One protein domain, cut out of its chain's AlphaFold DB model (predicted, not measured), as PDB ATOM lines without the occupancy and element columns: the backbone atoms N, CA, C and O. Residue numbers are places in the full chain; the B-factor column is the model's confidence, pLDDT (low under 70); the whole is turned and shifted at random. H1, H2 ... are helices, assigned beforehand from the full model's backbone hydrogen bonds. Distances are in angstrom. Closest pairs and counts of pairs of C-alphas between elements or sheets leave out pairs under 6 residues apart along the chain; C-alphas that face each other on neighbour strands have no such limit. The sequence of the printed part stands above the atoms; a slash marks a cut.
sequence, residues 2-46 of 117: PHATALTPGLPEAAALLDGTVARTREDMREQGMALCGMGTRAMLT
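AT A GLANCE: This is residues 2 to 46 of the 117 residues of the protein "Phosphomethylpyrimidine kinase" of Mameliella alba (UniProt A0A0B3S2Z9). The longer helix H2 and the shorter helix H1 lie side by side and run the same way, at a small angle to each other, with the link of residues 18 to 25 folding back from the end of H1 to the start of H2. Unnamed stretches make up the rest: residues 2 to 10 lead in to H1, and residues 39 to 46 turn at the end of H2 and fold back along it. The printed part has 45 residues with two named helices, H1 then H2, and no named strand. The class is all helix, though under half of the residues, 20 of 45, are in named elements. The whole is compact, with a radius of gyration of the C-alphas of 9.8 A and spans of 28 by 20 by 15 A.

IN THESE COORDINATES: Find C-alpha 26 at (5.823, 45.865, -33.359); from there H2, residues 26 to 38, runs 18.5 A to C-alpha 38 at (20.381, 35.334, -37.947). Then look at C-alpha 11 at (14.416, 47.038, -27.000), where H1, residues 11 to 17, begins; its first and last C-alphas are 10.0 A apart.

HOW THE PARTS SIT: Start from H2 and look for H1: the two touch, and their closest C-alphas, those of Ala 14 and Gln 32, are 6.9 A apart. Their lines stand at a shallow tilt of 31 degrees, and they run the same way. Their centres are 10.6 A apart. In both H1 and H2 every O i to N i+4 pair is within hydrogen-bond range.

THE WHOLE: The two C-alphas farthest apart are those of His 3 and Thr 25, at 29.1 A. The printed part has no cut, and the link from H1 to H2, 8 residues, is short. In the B-factor column you will find a mean pLDDT of the printed part of 87.9, with residue 2 and residues 41 to 43 under 70.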
ATOM      1  N   PRO A   2      28.152  32.812 -30.387       62.25
ATOM      2  CA  PRO A   2      27.826  31.474 -30.918       62.25
ATOM      3  C   PRO A   2      27.411  30.424 -29.865       62.25
ATOM      4  O   PRO A   2      27.125  29.288 -30.227       62.25
ATOM      5  N   HIS A   3      27.397  30.762 -28.568       75.12
ATOM      6  CA  HIS A   3      27.182  29.784 -27.486       75.12
ATOM      7  C   HIS A   3      25.917  30.014 -26.650       75.12
ATOM      8  O   HIS A   3      25.587  29.188 -25.802       75.12
ATOM      9  N   ALA A   4      25.203  31.124 -26.857       79.06
ATOM     10  CA  ALA A   4      23.987  31.399 -26.101       79.06
ATOM     11  C   ALA A   4      22.848  30.478 -26.567       79.06
ATOM     12  O   ALA A   4      22.545  30.407 -27.759       79.06
ATOM     13  N   THR A   5      22.207  29.790 -25.615       82.75
ATOM     14  CA  THR A   5      20.994  28.992 -25.883       82.75
ATOM     15  C   THR A   5      19.751  29.876 -25.991       82.75
ATOM     16  O   THR A   5      18.815  29.521 -26.691       82.75
ATOM     17  N   ALA A   6      19.742  31.035 -25.331       82.88
ATOM     18  CA  ALA A   6      18.685  32.034 -25.430       82.88
ATOM     19  C   ALA A   6      19.268  33.441 -25.231       82.88
ATOM     20  O   ALA A   6      20.260  33.609 -24.519       82.88
ATOM     21  N   LEU A   7      18.640  34.442 -25.851       86.94
ATOM     22  CA  LEU A   7      18.874  35.866 -25.610       86.94
ATOM     23  C   LEU A   7      17.539  36.508 -25.221       86.94
ATOM     24  O   LEU A   7      16.536  36.275 -25.892       86.94
ATOM     25  N   THR A   8      17.531  37.331 -24.172       88.88
ATOM     26  CA  THR A   8      16.327  38.025 -23.680       88.88
ATOM     27  C   THR A   8      16.519  39.546 -23.584       88.88
ATOM     28  O   THR A   8      16.346  40.106 -22.499       88.88
ATOM     29  N   PRO A   9      16.917  40.231 -24.674       91.00
ATOM     30  CA  PRO A   9      17.181  41.660 -24.623       91.00
ATOM     31  C   PRO A   9      15.886  42.477 -24.519       91.00
ATOM     32  O   PRO A   9      14.868  42.152 -25.137       91.00
ATOM     33  N   GLY A  10      15.943  43.597 -23.800       92.12
ATOM     34  CA  GLY A  10      15.000  44.699 -23.987       92.12
ATOM     35  C   GLY A  10      15.222  45.419 -25.327       92.12
ATOM     36  O   GLY A  10      16.236  45.222 -25.993       92.12
ATOM     37  N   LEU A  11      14.306  46.313 -25.719       94.31
ATOM     38  CA  LEU A  11      14.416  47.038 -27.000       94.31
ATOM     39  C   LEU A  11      15.734  47.823 -27.168       94.31
ATOM     40  O   LEU A  11      16.329  47.739 -28.242       94.31
ATOM     41  N   PRO A  12      16.236  48.557 -26.151       96.06
ATOM     42  CA  PRO A  12      17.515  49.256 -26.284       96.06
ATOM     43  C   PRO A  12      18.708  48.304 -26.421       96.06
ATOM     44  O   PRO A  12      19.642  48.585 -27.165       96.06
ATOM     45  N   GLU A  13      18.667  47.168 -25.727       94.56
ATOM     46  CA  GLU A  13      19.719  46.150 -25.768       94.56
ATOM     47  C   GLU A  13      19.750  45.445 -27.129       94.56
ATOM     48  O   GLU A  13      20.823  45.249 -27.693       94.56
ATOM     49  N   ALA A  14      18.581  45.121 -27.696       93.75
ATOM     50  CA  ALA A  14      18.461  44.530 -29.028       93.75
ATOM     51  C   ALA A  14      19.034  45.456 -30.109       93.75
ATOM     52  O   ALA A  14      19.812  45.013 -30.950       93.75
ATOM     53  N   ALA A  15      18.707  46.750 -30.044       95.94
ATOM     54  CA  ALA A  15      19.260  47.753 -30.944       95.94
ATOM     55  C   ALA A  15      20.788  47.853 -30.829       95.94
ATOM     56  O   ALA A  15      21.476  47.854 -31.845       95.94
ATOM     57  N   ALA A  16      21.327  47.860 -29.605       95.38
ATOM     58  CA  ALA A  16      22.771  47.903 -29.376       95.38
ATOM     59  C   ALA A  16      23.495  46.652 -29.910       95.38
ATOM     60  O   ALA A  16      24.571  46.768 -30.489       95.38
ATOM     61  N   LEU A  17      22.904  45.461 -29.760       92.31
ATOM     62  CA  LEU A  17      23.460  44.211 -30.296       92.31
ATOM     63  C   LEU A  17      23.500  44.176 -31.830       92.31
ATOM     64  O   LEU A  17      24.339  43.477 -32.397       92.31
ATOM     65  N   LEU A  18      22.590  44.901 -32.480       93.31
ATOM     66  CA  LEU A  18      22.451  44.975 -33.936       93.31
ATOM     67  C   LEU A  18      23.126  46.208 -34.556       93.31
ATOM     68  O   LEU A  18      23.036  46.376 -35.768       93.31
ATOM     69  N   ASP A  19      23.755  47.065 -33.746       95.12
ATOM     70  CA  ASP A  19      24.271  48.379 -34.163       95.12
ATOM     71  C   ASP A  19      23.201  49.232 -34.888       95.12
ATOM     72  O   ASP A  19      23.428  49.838 -35.936       95.12
ATOM     73  N   GLY A  20      21.975  49.214 -34.347       94.62
ATOM     74  CA  GLY A  20      20.779  49.814 -34.940       94.62
ATOM     75  C   GLY A  20      20.058  50.815 -34.032       94.62
ATOM     76  O   GLY A  20      20.512  51.181 -32.948       94.62
ATOM     77  N   THR A  21      18.886  51.276 -34.473       96.62
ATOM     78  CA  THR A  21      18.028  52.197 -33.708       96.62
ATOM     79  C   THR A  21      17.040  51.442 -32.818       96.62
ATOM     80  O   THR A  21      16.670  50.310 -33.104       96.62
ATOM     81  N   VAL A  22      16.582  52.049 -31.719       97.81
ATOM     82  CA  VAL A  22      15.583  51.416 -30.836       97.81
ATOM     83  C   VAL A  22      14.257  51.248 -31.577       97.81
ATOM     84  O   VAL A  22      13.686  52.243 -32.032       97.81
ATOM     85  N   ALA A  23      13.763  50.007 -31.651       96.88
ATOM     86  CA  ALA A  23      12.463  49.672 -32.227       96.88
ATOM     87  C   ALA A  23      11.331  50.495 -31.592       96.88
ATOM     88  O   ALA A  23      11.257  50.637 -30.367       96.88
ATOM     89  N   ARG A  24      10.430  51.028 -32.425       96.62
ATOM     90  CA  ARG A  24       9.283  51.848 -31.997       96.62
ATOM     91  C   ARG A  24       7.946  51.211 -32.332       96.62
ATOM     92  O   ARG A  24       6.943  51.536 -31.700       96.62
ATOM     93  N   THR A  25       7.924  50.313 -33.310       96.12
ATOM     94  CA  THR A  25       6.734  49.567 -33.710       96.12
ATOM     95  C   THR A  25       6.901  48.073 -33.445       96.12
ATOM     96  O   THR A  25       8.009  47.571 -33.265       96.12
ATOM     97  N   ARG A  26       5.782  47.335 -33.429       91.69
ATOM     98  CA  ARG A  26       5.823  45.865 -33.359       91.69
ATOM     99  C   ARG A  26       6.547  45.254 -34.559       91.69
ATOM    100  O   ARG A  26       7.133  44.188 -34.414       91.69
ATOM    101  N   GLU A  27       6.494  45.920 -35.708       94.31
ATOM    102  CA  GLU A  27       7.179  45.452 -36.905       94.31
ATOM    103  C   GLU A  27       8.692  45.624 -36.759       94.31
ATOM    104  O   GLU A  27       9.416  44.646 -36.912       94.31
ATOM    105  N   ASP A  28       9.154  46.789 -36.288       95.56
ATOM    106  CA  ASP A  28      10.572  47.023 -35.974       95.56
ATOM    107  C   ASP A  28      11.094  45.971 -34.975       95.56
ATOM    108  O   ASP A  28      12.187  45.430 -35.128       95.56
ATOM    109  N   MET A  29      10.296  45.645 -33.944       94.00
ATOM    110  CA  MET A  29      10.644  44.612 -32.958       94.00
ATOM    111  C   MET A  29      10.815  43.235 -33.606       94.00
ATOM    112  O   MET A  29      11.735  42.493 -33.258       94.00
ATOM    113  N   ARG A  30       9.919  42.880 -34.533       92.75
ATOM    114  CA  ARG A  30       9.949  41.604 -35.251       92.75
ATOM    115  C   ARG A  30      11.173  41.522 -36.159       92.75
ATOM    116  O   ARG A  30      11.852  40.496 -36.159       92.75
ATOM    117  N   GLU A  31      11.476  42.593 -36.886       93.69
ATOM    118  CA  GLU A  31      12.662  42.700 -37.740       93.69
ATOM    119  C   GLU A  31      13.956  42.540 -36.935       93.69
ATOM    120  O   GLU A  31      14.794  41.705 -37.279       93.69
ATOM    121  N   GLN A  32      14.083  43.246 -35.808       93.50
ATOM    122  CA  GLN A  32      15.232  43.102 -34.908       93.50
ATOM    123  C   GLN A  32      15.334  41.693 -34.316       93.50
ATOM    124  O   GLN A  32      16.418  41.112 -34.281       93.50
ATOM    125  N   GLY A  33      14.210  41.101 -33.905       91.06
ATOM    126  CA  GLY A  33      14.171  39.728 -33.403       91.06
ATOM    127  C   GLY A  33      14.669  38.706 -34.430       91.06
ATOM    128  O   GLY A  33      15.479  37.838 -34.099       91.06
ATOM    129  N   MET A  34      14.246  38.834 -35.692       91.00
ATOM    130  CA  MET A  34      14.729  37.976 -36.781       91.00
ATOM    131  C   MET A  34      16.217  38.193 -37.073       91.00
ATOM    132  O   MET A  34      16.943  37.218 -37.273       91.00
ATOM    133  N   ALA A  35      16.690  39.443 -37.056       91.62
ATOM    134  CA  ALA A  35      18.104  39.753 -37.255       91.62
ATOM    135  C   ALA A  35      18.984  39.105 -36.171       91.62
ATOM    136  O   ALA A  35      19.987  38.470 -36.495       91.62
ATOM    137  N   LEU A  36      18.564  39.163 -34.901       89.12
ATOM    138  CA  LEU A  36      19.255  38.501 -33.787       89.12
ATOM    139  C   LEU A  36      19.308  36.974 -33.952       89.12
ATOM    140  O   LEU A  36      20.347  36.366 -33.676       89.12
ATOM    141  N   CYS A  37      18.230  36.353 -34.447       86.75
ATOM    142  CA  CYS A  37      18.223  34.921 -34.771       86.75
ATOM    143  C   CYS A  37      19.256  34.586 -35.863       86.75
ATOM    144  O   CYS A  37      19.954  33.576 -35.779       86.75
ATOM    145  N   GLY A  38      19.408  35.468 -36.859       86.31
ATOM    146  CA  GLY A  38      20.381  35.334 -37.947       86.31
ATOM    147  C   GLY A  38      21.852  35.420 -37.518       86.31
ATOM    148  O   GLY A  38      22.722  34.953 -38.246       86.31
ATOM    149  N   MET A  39      22.153  35.936 -36.319       84.50
ATOM    150  CA  MET A  39      23.525  36.048 -35.788       84.50
ATOM    151  C   MET A  39      24.109  34.720 -35.259       84.50
ATOM    152  O   MET A  39      25.159  34.719 -34.607       84.50
ATOM    153  N   GLY A  40      23.448  33.585 -35.518       72.75
ATOM    154  CA  GLY A  40      23.921  32.250 -35.138       72.75
ATOM    155  C   GLY A  40      23.519  31.814 -33.729       72.75
ATOM    156  O   GLY A  40      24.157  30.937 -33.147       72.75
ATOM    157  N   THR A  41      22.476  32.420 -33.163       66.12
ATOM    158  CA  THR A  41      21.885  31.963 -31.902       66.12
ATOM    159  C   THR A  41      20.881  30.843 -32.169       66.12
ATOM    160  O   THR A  41      20.139  30.883 -33.149       66.12
ATOM    161  N   ARG A  42      20.819  29.830 -31.290       67.44
ATOM    162  CA  ARG A  42      19.688  28.883 -31.264       67.44
ATOM    163  C   ARG A  42      18.473  29.609 -30.686       67.44
ATOM    164  O   ARG A  42      18.108  29.392 -29.541       67.44
ATOM    165  N   ALA A  43      17.917  30.535 -31.453       66.56
ATOM    166  CA  ALA A  43      16.870  31.429 -30.997       66.56
ATOM    167  C   ALA A  43      15.496  30.988 -31.502       66.56
ATOM    168  O   ALA A  43      15.346  30.434 -32.591       66.56
ATOM    169  N   MET A  44      14.488  31.269 -30.684       72.19
ATOM    170  CA  MET A  44      13.082  31.179 -31.035       72.19
ATOM    171  C   MET A  44      12.495  32.578 -30.881       72.19
ATOM    172  O   MET A  44      12.617  33.182 -29.815       72.19
ATOM    173  N   LEU A  45      11.859  33.092 -31.934       80.94
ATOM    174  CA  LEU A  45      11.094  34.329 -31.860       80.94
ATOM    175  C   LEU A  45       9.631  33.979 -31.595       80.94
ATOM    176  O   LEU A  45       8.982  33.351 -32.426       80.94
ATOM    177  N   THR A  46       9.116  34.392 -30.443       81.44
ATOM    178  CA  THR A  46       7.717  34.188 -30.058       81.44
ATOM    179  C   THR A  46       7.141  35.471 -29.468       81.44
ATOM    180  O   THR A  46       7.879  36.352 -29.020       81.44
TER     181      THR A  46